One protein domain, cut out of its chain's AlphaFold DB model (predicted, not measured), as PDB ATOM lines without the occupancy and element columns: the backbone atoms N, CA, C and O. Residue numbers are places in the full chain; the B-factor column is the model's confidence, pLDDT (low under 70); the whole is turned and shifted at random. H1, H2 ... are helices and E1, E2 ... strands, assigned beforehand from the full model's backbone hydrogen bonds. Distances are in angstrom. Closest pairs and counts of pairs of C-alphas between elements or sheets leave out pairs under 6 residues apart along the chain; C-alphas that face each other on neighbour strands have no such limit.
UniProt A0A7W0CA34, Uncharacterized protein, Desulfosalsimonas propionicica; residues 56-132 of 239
ATOM      1  N   GLN A  56     106.638  51.069 -14.722       68.00
ATOM      2  CA  GLN A  56     106.369  49.645 -14.540       68.00
ATOM      3  C   GLN A  56     106.338  48.982 -15.913       68.00
ATOM      4  O   GLN A  56     105.621  49.413 -16.819       68.00
ATOM      5  N   TYR A  57     107.155  47.952 -16.066       74.25
ATOM      6  CA  TYR A  57     107.209  47.160 -17.280       74.25
ATOM      7  C   TYR A  57     106.224  46.008 -17.142       74.25
ATOM      8  O   TYR A  57     106.076  45.467 -16.046       74.25
ATOM      9  N   TYR A  58     105.538  45.657 -18.226       80.00
ATOM     10  CA  TYR A  58     104.657  44.499 -18.239       80.00
ATOM     11  C   TYR A  58     104.959  43.614 -19.440       80.00
ATOM     12  O   TYR A  58     105.115  44.106 -20.558       80.00
ATOM     13  N   ASP A  59     104.989  42.312 -19.205       83.62
ATOM     14  CA  ASP A  59     104.972  41.300 -20.249       83.62
ATOM     15  C   ASP A  59     103.507  40.929 -20.506       83.62
ATOM     16  O   ASP A  59     102.783  40.496 -19.610       83.62
ATOM     17  N   GLN A  60     103.042  41.218 -21.719       84.25
ATOM     18  CA  GLN A  60     101.709  40.906 -22.205       84.25
ATOM     19  C   GLN A  60     101.673  39.512 -22.828       84.25
ATOM     20  O   GLN A  60     102.455  39.193 -23.726       84.25
ATOM     21  N   PHE A  61     100.698  38.720 -22.408       82.62
ATOM     22  CA  PHE A  61     100.359  37.442 -23.012       82.62
ATOM     23  C   PHE A  61      98.976  37.540 -23.637       82.62
ATOM     24  O   PHE A  61      98.063  38.124 -23.051       82.62
ATOM     25  N   TYR A  62      98.827  36.967 -24.827       80.75
ATOM     26  CA  TYR A  62      97.541  36.841 -25.501       80.75
ATOM     27  C   TYR A  62      97.075  35.401 -25.366       80.75
ATOM     28  O   TYR A  62      97.736  34.497 -25.872       80.75
ATOM     29  N   ASN A  63      95.943  35.187 -24.701       78.50
ATOM     30  CA  ASN A  63      95.347  33.861 -24.648       78.50
ATOM     31  C   ASN A  63      94.545  33.570 -25.937       78.50
ATOM     32  O   ASN A  63      94.233  34.460 -26.735       78.50
ATOM     33  N   GLN A  64      94.156  32.308 -26.138       73.12
ATOM     34  CA  GLN A  64      93.341  31.903 -27.294       73.12
ATOM     35  C   GLN A  64      91.872  32.345 -27.189       73.12
ATOM     36  O   GLN A  64      91.150  32.305 -28.185       73.12
ATOM     37  N   ALA A  65      91.436  32.780 -26.004       71.19
ATOM     38  CA  ALA A  65      90.114  33.351 -25.764       71.19
ATOM     39  C   ALA A  65      90.025  34.846 -26.147       71.19
ATOM     40  O   ALA A  65      88.935  35.415 -26.132       71.19
ATOM     41  N   GLY A  66      91.143  35.475 -26.534       73.25
ATOM     42  CA  GLY A  66      91.223  36.888 -26.910       73.25
ATOM     43  C   GLY A  66      91.427  37.859 -25.741       73.25
ATOM     44  O   GLY A  66      91.377  39.071 -25.951       73.25
ATOM     45  N   GLU A  67      91.670  37.363 -24.532       79.94
ATOM     46  CA  GLU A  67      92.007  38.173 -23.364       79.94
ATOM     47  C   GLU A  67      93.519  38.365 -23.224       79.94
ATOM     48  O   GLU A  67      94.341  37.534 -23.628       79.94
ATOM     49  N   VAL A  68      93.880  39.506 -22.640       82.81
ATOM     50  CA  VAL A  68      95.268  39.919 -22.442       82.81
ATOM     51  C   VAL A  68      95.612  39.774 -20.972       82.81
ATOM     52  O   VAL A  68      94.884  40.263 -20.114       82.81
ATOM     53  N   MET A  69      96.747  39.159 -20.680       83.19
ATOM     54  CA  MET A  69      97.294  39.096 -19.328       83.19
ATOM     55  C   MET A  69      98.562  39.922 -19.258       83.19
ATOM     56  O   MET A  69      99.383  39.874 -20.166       83.19
ATOM     57  N   LEU A  70      98.721  40.678 -18.180       83.50
ATOM     58  CA  LEU A  70      99.858  41.549 -17.934       83.50
ATOM     59  C   LEU A  70     100.626  41.035 -16.720       83.50
ATOM     60  O   LEU A  70     100.121  41.076 -15.601       83.50
ATOM     61  N   VAL A  71     101.857  40.586 -16.926       84.62
ATOM     62  CA  VAL A  71     102.767  40.180 -15.849       84.62
ATOM     63  C   VAL A  71     103.728  41.322 -15.569       84.62
ATOM     64  O   VAL A  71     104.299  41.889 -16.496       84.62
ATOM     65  N   SER A  72     103.892  41.710 -14.304       79.62
ATOM     66  CA  SER A  72     104.779  42.821 -13.953       79.62
ATOM     67  C   SER A  72     106.251  42.414 -14.062       79.62
ATOM     68  O   SER A  72     106.675  41.355 -13.606       79.62
ATOM     69  N   VAL A  73     107.051  43.289 -14.663       79.12
ATOM     70  CA  VAL A  73     108.479  43.092 -14.891       79.12
ATOM     71  C   VAL A  73     109.250  44.203 -14.194       79.12
ATOM     72  O   VAL A  73     108.978  45.394 -14.343       79.12
ATOM     73  N   ASN A  74     110.266  43.806 -13.434       72.62
ATOM     74  CA  ASN A  74     111.037  44.735 -12.609       72.62
ATOM     75  C   ASN A  74     112.071  45.556 -13.404       72.62
ATOM     76  O   ASN A  74     112.592  46.536 -12.877       72.62
ATOM     77  N   ARG A  75     112.432  45.148 -14.635       69.88
ATOM     78  CA  ARG A  75     113.472  45.803 -15.452       69.88
ATOM     79  C   ARG A  75     113.162  45.748 -16.958       69.88
ATOM     80  O   ARG A  75     112.741  44.698 -17.434       69.88
ATOM     81  N   PRO A  76     113.493  46.797 -17.737       63.16
ATOM     82  CA  PRO A  76     113.212  46.862 -19.180       63.16
ATOM     83  C   PRO A  76     113.897  45.761 -20.003       63.16
ATOM     84  O   PRO A  76     113.359  45.330 -21.019       63.16
ATOM     85  N   GLY A  77     115.074  45.300 -19.564       67.44
ATOM     86  CA  GLY A  77     115.887  44.278 -20.236       67.44
ATOM     87  C   GLY A  77     115.885  42.912 -19.549       67.44
ATOM     88  O   GLY A  77     116.809  42.134 -19.764       67.44
ATOM     89  N   ALA A  78     114.913  42.631 -18.674       75.06
ATOM     90  CA  ALA A  78     114.756  41.276 -18.151       75.06
ATOM     91  C   ALA A  78     114.476  40.295 -19.309       75.06
ATOM     92  O   ALA A  78     113.889  40.715 -20.311       75.06
ATOM     93  N   PRO A  79     114.848  39.010 -19.202       78.19
ATOM     94  CA  PRO A  79     114.320  37.988 -20.104       78.19
ATOM     95  C   PRO A  79     112.790  38.088 -20.185       78.19
ATOM     96  O   PRO A  79     112.161  38.560 -19.232       78.19
ATOM     97  N   TYR A  80     112.206  37.729 -21.328       79.69
ATOM     98  CA  TYR A  80     110.752  37.596 -21.414       79.69
ATOM     99  C   TYR A  80     110.306  36.566 -20.385       79.69
ATOM    100  O   TYR A  80     110.972  35.546 -20.214       79.69
ATOM    101  N   THR A  81     109.243  36.872 -19.649       80.69
ATOM    102  CA  THR A  81     108.694  35.914 -18.699       80.69
ATOM    103  C   THR A  81     108.146  34.709 -19.464       80.69
ATOM    104  O   THR A  81     107.354  34.879 -20.389       80.69
ATOM    105  N   ASP A  82     108.569  33.510 -19.078       83.00
ATOM    106  CA  ASP A  82     107.982  32.267 -19.570       83.00
ATOM    107  C   ASP A  82     106.717  31.945 -18.749       83.00
ATOM    108  O   ASP A  82     106.678  32.235 -17.549       83.00
ATOM    109  N   PRO A  83     105.660  31.390 -19.363       81.69
ATOM    110  CA  PRO A  83     104.408  31.090 -18.673       81.69
ATOM    111  C   PRO A  83     104.599  29.971 -17.637       81.69
ATOM    112  O   PRO A  83     104.869  28.822 -17.981       81.69
ATOM    113  N   GLU A  84     104.396  30.294 -16.356       82.38
ATOM    114  CA  GLU A  84     104.475  29.352 -15.231       82.38
ATOM    115  C   GLU A  84     103.111  29.164 -14.553       82.38
ATOM    116  O   GLU A  84     102.265  30.060 -14.529       82.38
ATOM    117  N   GLN A  85     102.880  27.982 -13.978       80.38
ATOM    118  CA  GLN A  85     101.631  27.688 -13.279       80.38
ATOM    119  C   GLN A  85     101.480  28.560 -12.024       80.38
ATOM    120  O   GLN A  85     102.411  28.681 -11.235       80.38
ATOM    121  N   ASP A  86     100.284  29.118 -11.825       79.81
ATOM    122  CA  ASP A  86      99.936  29.991 -10.695       79.81
ATOM    123  C   ASP A  86     100.715  31.322 -10.653       79.81
ATOM    124  O   ASP A  86     100.778  31.990  -9.619       79.81
ATOM    125  N   MET A  87     101.288  31.757 -11.784       82.25
ATOM    126  CA  MET A  87     101.928  33.072 -11.849       82.25
ATOM    127  C   MET A  87     100.906  34.201 -11.664       82.25
ATOM    128  O   MET A  87      99.781  34.151 -12.169       82.25
ATOM    129  N   ALA A  88     101.322  35.247 -10.951       83.69
ATOM    130  CA  ALA A  88     100.514  36.439 -10.749       83.69
ATOM    131  C   ALA A  88     100.531  37.306 -12.015       83.69
ATOM    132  O   ALA A  88     101.540  37.932 -12.348       83.69
ATOM    133  N   ALA A  89      99.393  37.370 -12.692       84.38
ATOM    134  CA  ALA A  89      99.140  38.282 -13.792       84.38
ATOM    135  C   ALA A  89      98.014  39.253 -13.426       84.38
ATOM    136  O   ALA A  89      97.366  39.152 -12.384       84.38
ATOM    137  N   MET A  90      97.794  40.242 -14.279       84.44
ATOM    138  CA  MET A  90      96.726  41.218 -14.130       84.44
ATOM    139  C   MET A  90      95.989  41.397 -15.449       84.44
ATOM    140  O   MET A  90      96.597  41.317 -16.517       84.44
ATOM    141  N   THR A  91      94.693  41.676 -15.395       81.00
ATOM    142  CA  THR A  91      93.941  42.093 -16.582       81.00
ATOM    143  C   THR A  91      94.329  43.527 -16.981       81.00
ATOM    144  O   THR A  91      94.894  44.275 -16.170       81.00
ATOM    145  N   PRO A  92      94.025  43.982 -18.210       75.12
ATOM    146  CA  PRO A  92      94.193  45.380 -18.611       75.12
ATOM    147  C   PRO A  92      93.434  46.369 -17.716       75.12
ATOM    148  O   PRO A  92      93.848  47.531 -17.624       75.12
ATOM    149  N   GLU A  93      92.367  45.897 -17.065       77.38
ATOM    150  CA  GLU A  93      91.512  46.594 -16.100       77.38
ATOM    151  C   GLU A  93      92.120  46.650 -14.686       77.38
ATOM    152  O   GLU A  93      91.635  47.406 -13.844       77.38
ATOM    153  N   GLY A  94      93.210  45.916 -14.432       71.62
ATOM    154  CA  GLY A  94      93.942  45.922 -13.164       71.62
ATOM    155  C   GLY A  94      93.454  44.901 -12.133       71.62
ATOM    156  O   GLY A  94      93.820  45.008 -10.963       71.62
ATOM    157  N   GLU A  95      92.645  43.920 -12.536       80.88
ATOM    158  CA  GLU A  95      92.248  42.808 -11.670       80.88
ATOM    159  C   GLU A  95      93.378  41.776 -11.598       80.88
ATOM    160  O   GLU A  95      93.910  41.366 -12.628       80.88
ATOM    161  N   ALA A  96      93.766  41.366 -10.389       80.56
ATOM    162  CA  ALA A  96      94.797  40.353 -10.195       80.56
ATOM    163  C   ALA A  96      94.238  38.955 -10.493       80.56
ATOM    164  O   ALA A  96      93.226  38.553  -9.920       80.56
ATOM    165  N   LEU A  97      94.923  38.208 -11.355       82.44
ATOM    166  CA  LEU A  97      94.559  36.855 -11.753       82.44
ATOM    167  C   LEU A  97      95.751  35.908 -11.631       82.44
ATOM    168  O   LEU A  97      96.899  36.266 -11.879       82.44
ATOM    169  N   HIS A  98      95.449  34.674 -11.259       84.06
ATOM    170  CA  HIS A  98      96.417  33.591 -11.217       84.06
ATOM    171  C   HIS A  98      96.337  32.810 -12.521       84.06
ATOM    172  O   HIS A  98      95.268  32.304 -12.880       84.06
ATOM    173  N   VAL A  99      97.450  32.743 -13.240       84.12
ATOM    174  CA  VAL A  99      97.514  32.101 -14.551       84.12
ATOM    175  C   VAL A  99      97.512  30.587 -14.399       84.12
ATOM    176  O   VAL A  99      98.221  30.005 -13.576       84.12
ATOM    177  N   HIS A 100      96.729  29.931 -15.242       85.25
ATOM    178  CA  HIS A 100      96.738  28.487 -15.397       85.25
ATOM    179  C   HIS A 100      97.487  28.121 -16.682       85.25
ATOM    180  O   HIS A 100      97.103  28.566 -17.756       85.25
ATOM    181  N   VAL A 101      98.553  27.325 -16.598       84.69
ATOM    182  CA  VAL A 101      99.331  26.933 -17.785       84.69
ATOM    183  C   VAL A 101      98.961  25.519 -18.210       84.69
ATOM    184  O   VAL A 101      98.917  24.617 -17.374       84.69
ATOM    185  N   ILE A 102      98.694  25.336 -19.503       85.44
ATOM    186  CA  ILE A 102      98.422  24.030 -20.114       85.44
ATOM    187  C   ILE A 102      99.524  23.639 -21.103       85.44
ATOM    188  O   ILE A 102     100.128  24.489 -21.767       85.44
ATOM    189  N   GLY A 103      99.744  22.328 -21.232       80.00
ATOM    190  CA  GLY A 103     100.631  21.763 -22.248       80.00
ATOM    191  C   GLY A 103     100.123  22.051 -23.664       80.00
ATOM    192  O   GLY A 103      98.921  22.203 -23.896       80.00
ATOM    193  N   ALA A 104     101.034  22.125 -24.635       74.38
ATOM    194  CA  ALA A 104     100.701  22.481 -26.019       74.38
ATOM    195  C   ALA A 104      99.716  21.509 -26.708       74.38
ATOM    196  O   ALA A 104      99.064  21.883 -27.688       74.38
ATOM    197  N   ASP A 105      99.613  20.285 -26.196       77.75
ATOM    198  CA  ASP A 105      98.802  19.170 -26.681       77.75
ATOM    199  C   ASP A 105      97.453  19.012 -25.956       77.75
ATOM    200  O   ASP A 105      96.599  18.245 -26.407       77.75
ATOM    201  N   GLN A 106      97.223  19.748 -24.865       81.50
ATOM    202  CA  GLN A 106      95.991  19.657 -24.085       81.50
ATOM    203  C   GLN A 106      94.862  20.510 -24.684       81.50
ATOM    204  O   GLN A 106      95.074  21.586 -25.249       81.50
ATOM    205  N   SER A 107      93.625  20.015 -24.574       80.94
ATOM    206  CA  SER A 107      92.432  20.716 -25.059       80.94
ATOM    207  C   SER A 107      92.120  21.947 -24.213       80.94
ATOM    208  O   SER A 107      92.178  21.885 -22.985       80.94
ATOM    209  N   TRP A 108      91.701  23.032 -24.867       80.06
ATOM    210  CA  TRP A 108      91.358  24.283 -24.191       80.06
ATOM    211  C   TRP A 108      90.175  24.110 -23.213       80.06
ATOM    212  O   TRP A 108      89.175  23.483 -23.592       80.06
ATOM    213  N   PRO A 109      90.243  24.662 -21.984       83.19
ATOM    214  CA  PRO A 109      89.142  24.603 -21.024       83.19
ATOM    215  C   PRO A 109      87.871  25.264 -21.577       83.19
ATOM    216  O   PRO A 109      87.920  26.372 -22.104       83.19
ATOM    217  N   GLN A 110      86.723  24.599 -21.432       80.81
ATOM    218  CA  GLN A 110      85.417  25.107 -21.895       80.81
ATOM    219  C   GLN A 110      84.718  26.003 -20.862       80.81
ATOM    220  O   GLN A 110      83.723  26.657 -21.168       80.81
ATOM    221  N   GLU A 111      85.214  26.021 -19.624       85.44
ATOM    222  CA  GLU A 111      84.689  26.888 -18.575       85.44
ATOM    223  C   GLU A 111      85.175  28.330 -18.801       85.44
ATOM    224  O   GLU A 111      86.389  28.551 -18.802       85.44
ATOM    225  N   PRO A 112      84.273  29.325 -18.948       76.88
ATOM    226  CA  PRO A 112      84.655  30.692 -19.302       76.88
ATOM    227  C   PRO A 112      85.702  31.297 -18.357       76.88
ATOM    228  O   PRO A 112      86.707  31.830 -18.817       76.88
ATOM    229  N   ALA A 113      85.535  31.117 -17.043       76.88
ATOM    230  CA  ALA A 113      86.444  31.663 -16.032       76.88
ATOM    231  C   ALA A 113      87.838  31.005 -16.028       76.88
ATOM    232  O   ALA A 113      88.831  31.657 -15.708       76.88
ATOM    233  N   LEU A 114      87.936  29.720 -16.388       79.81
ATOM    234  CA  LEU A 114      89.229  29.042 -16.534       79.81
ATOM    235  C   LEU A 114      89.887  29.394 -17.865       79.81
ATOM    236  O   LEU A 114      91.089  29.633 -17.902       79.81
ATOM    237  N   SER A 115      89.098  29.471 -18.936       76.19
ATOM    238  CA  SER A 115      89.570  29.811 -20.280       76.19
ATOM    239  C   SER A 115      90.200  31.206 -20.336       76.19
ATOM    240  O   SER A 115      91.231  31.388 -20.976       76.19
ATOM    241  N   ALA A 116      89.626  32.143 -19.577       76.44
ATOM    242  CA  ALA A 116      90.078  33.513 -19.405       76.44
ATOM    243  C   ALA A 116      91.508  33.596 -18.859       76.44
ATOM    244  O   ALA A 116      92.344  34.307 -19.395       76.44
ATOM    245  N   ARG A 117      91.837  32.781 -17.850       79.69
ATOM    246  CA  ARG A 117      93.143  32.783 -17.163       79.69
ATOM    247  C   ARG A 117      94.135  31.728 -17.656       79.69
ATOM    248  O   ARG A 117      95.159  31.519 -17.009       79.69
ATOM    249  N   THR A 118      93.835  31.036 -18.756       82.06
ATOM    250  CA  THR A 118      94.699  29.964 -19.273       82.06
ATOM    251  C   THR A 118      95.714  30.487 -20.293       82.06
ATOM    252  O   THR A 118      95.337  31.218 -21.207       82.06
ATOM    253  N   LEU A 119      96.980  30.084 -20.167       83.88
ATOM    254  CA  LEU A 119      98.052  30.296 -21.151       83.88
ATOM    255  C   LEU A 119      98.653  28.956 -21.585       83.88
ATOM    256  O   LEU A 119      98.588  27.969 -20.848       83.88
ATOM    257  N   ARG A 120      99.251  28.902 -22.776       83.50
ATOM    258  CA  ARG A 120     100.045  27.738 -23.188       83.50
ATOM    259  C   ARG A 120     101.504  27.918 -22.814       83.50
ATOM    260  O   ARG A 120     102.029  29.020 -22.883       83.50
ATOM    261  N   GLU A 121     102.175  26.804 -22.547       79.69
ATOM    262  CA  GLU A 121     103.617  26.762 -22.256       79.69
ATOM    263  C   GLU A 121     104.489  27.384 -23.372       79.69
ATOM    264  O   GLU A 121     105.548  27.935 -23.105       79.69
ATOM    265  N   ASN A 122     104.015  27.354 -24.624       80.44
ATOM    266  CA  ASN A 122     104.726  27.903 -25.787       80.44
ATOM    267  C   ASN A 122     104.286  29.328 -26.183       80.44
ATOM    268  O   ASN A 122     104.735  29.826 -27.220       80.44
ATOM    269  N   ASP A 123     103.376  29.963 -25.437       76.31
ATOM    270  CA  ASP A 123     102.906  31.307 -25.781       76.31
ATOM    271  C   ASP A 123     103.999  32.340 -25.481       76.31
ATOM    272  O   ASP A 123     104.503  32.454 -24.366       76.31
ATOM    273  N   MET A 124     104.369  33.113 -26.503       74.19
ATOM    274  CA  MET A 124     105.415  34.125 -26.384       74.19
ATOM    275  C   MET A 124     104.858  35.423 -25.798       74.19
ATOM    276  O   MET A 124     103.883  35.979 -26.308       74.19
ATOM    277  N   ALA A 125     105.534  35.947 -24.776       75.88
ATOM    278  CA  ALA A 125     105.230  37.255 -24.218       75.88
ATOM    279  C   ALA A 125     105.672  38.387 -25.159       75.88
ATOM    280  O   ALA A 125     106.807  38.421 -25.642       75.88
ATOM    281  N   GLY A 126     104.807  39.376 -25.377       74.56
ATOM    282  CA  GLY A 126     105.224  40.689 -25.876       74.56
ATOM    283  C   GLY A 126     105.543  41.604 -24.695       74.56
ATOM    284  O   GLY A 126     104.862  41.529 -23.688       74.56
ATOM    285  N   ARG A 127     106.526  42.505 -24.773       74.56
ATOM    286  CA  ARG A 127     106.769  43.483 -23.693       74.56
ATOM    287  C   ARG A 127     106.128  44.821 -24.025       74.56
ATOM    288  O   ARG A 127     106.366  45.356 -25.106       74.56
ATOM    289  N   ILE A 128     105.367  45.376 -23.086       68.81
ATOM    290  CA  ILE A 128     104.823  46.734 -23.157       68.81
ATOM    291  C   ILE A 128     105.309  47.580 -21.976       68.81
ATOM    292  O   ILE A 128     105.375  47.132 -20.831       68.81
ATOM    293  N   ASP A 129     105.643  48.842 -22.240       65.75
ATOM    294  CA  ASP A 129     106.018  49.816 -21.219       65.75
ATOM    295  C   ASP A 129     104.801  50.666 -20.818       65.75
ATOM    296  O   ASP A 129     104.394  51.593 -21.519       65.75
ATOM    297  N   ARG A 130     104.204  50.389 -19.647       57.53
ATOM    298  CA  ARG A 130     103.195  51.291 -19.067       57.53
ATOM    299  C   ARG A 130     103.893  52.302 -18.164       57.53
ATOM    300  O   ARG A 130     104.220  52.054 -17.007       57.53
ATOM    301  N   ARG A 131     104.112  53.498 -18.703       57.62
ATOM    302  CA  ARG A 131     104.683  54.632 -17.964       57.62
ATOM    303  C   ARG A 131     103.639  55.137 -16.953       57.62
ATOM    304  O   ARG A 131     102.675  55.788 -17.341       57.62
ATOM    305  N   GLN A 132     103.816  54.798 -15.672       47.91
ATOM    306  CA  GLN A 132     102.836  54.993 -14.584       47.91
ATOM    307  C   GLN A 132     102.754  56.431 -14.039       47.91
ATOM    308  O   GLN A 132     101.927  56.701 -13.172       47.91
TER     309      GLN A 132
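What this domain is: This is residues 56 to 132 of the 239 residues of an uncharacterized protein of Desulfosalsimonas propionicica (UniProt A0A7W0CA34). What shape is this? A strongly twisted sheet of three strands, E2, E1 and E7, makes one end, with the short hairpin E3 and E4 next to its edge strand E2. At the other end sit the short pair E5 and E6, the small helix H1 and the loop of residues 103 to 111. What is it made of? The 77 printed residues, under half in named elements, hold seven named strands and one named helix, in the order E1 E2 E3 E4 E5 H1 E6 E7, mostly strand. The whole is compact, with a radius of gyration of the C-alphas of 12.1 A and spans of 35 by 24 by 19 A.

How they stand to each other: How is the sheet built? E1, residues 56 to 62, is antiparallel to E2, residues 68 to 73, its hairpin partner, and to E7, residues 126 to 131. N 59 and O 71, 2.8 A apart, and N 60 and O 126, 2.7 A apart, are within hydrogen-bond range. What comes next? E3, residues 88 to 90, forms a hairpin with E4, residues 96 to 98, with N 89 and O 97 2.8 A apart. The closest C-alphas of E2 and E3, Val 71 and Ala 89, are 4.6 A apart. E4 runs on into E5, residues 100 to 102, at 37 degrees. Where is the helix? E5, H1, residues 112 to 116, and E6, residues 118 to 120, form a strand-helix-strand unit, two parallel neighbour strands with a helix between, its crossover right-handed; N 119 and O 100 are 2.9 A apart. H1, whose O i to N i+4 pair is within hydrogen-bond range, is not on the three-stranded sheet.

Where its parts are: Where does E1 begin? At C-alpha 56 (106.369, 49.645, -14.540), and it is 19.0 A long. Where does E7 end? At C-alpha 131 (104.683, 54.632, -17.964), after 16.0 A.

The domain as a whole: How large is it? The two C-alphas farthest apart, of Asp 105 and Gln 132, are 38.0 A apart, and the printed part has no cut. Where is it loosely known? E2 to E3 is the long link, and pLDDT is under 70 at residues 56, 75 to 77 and 128 to 132.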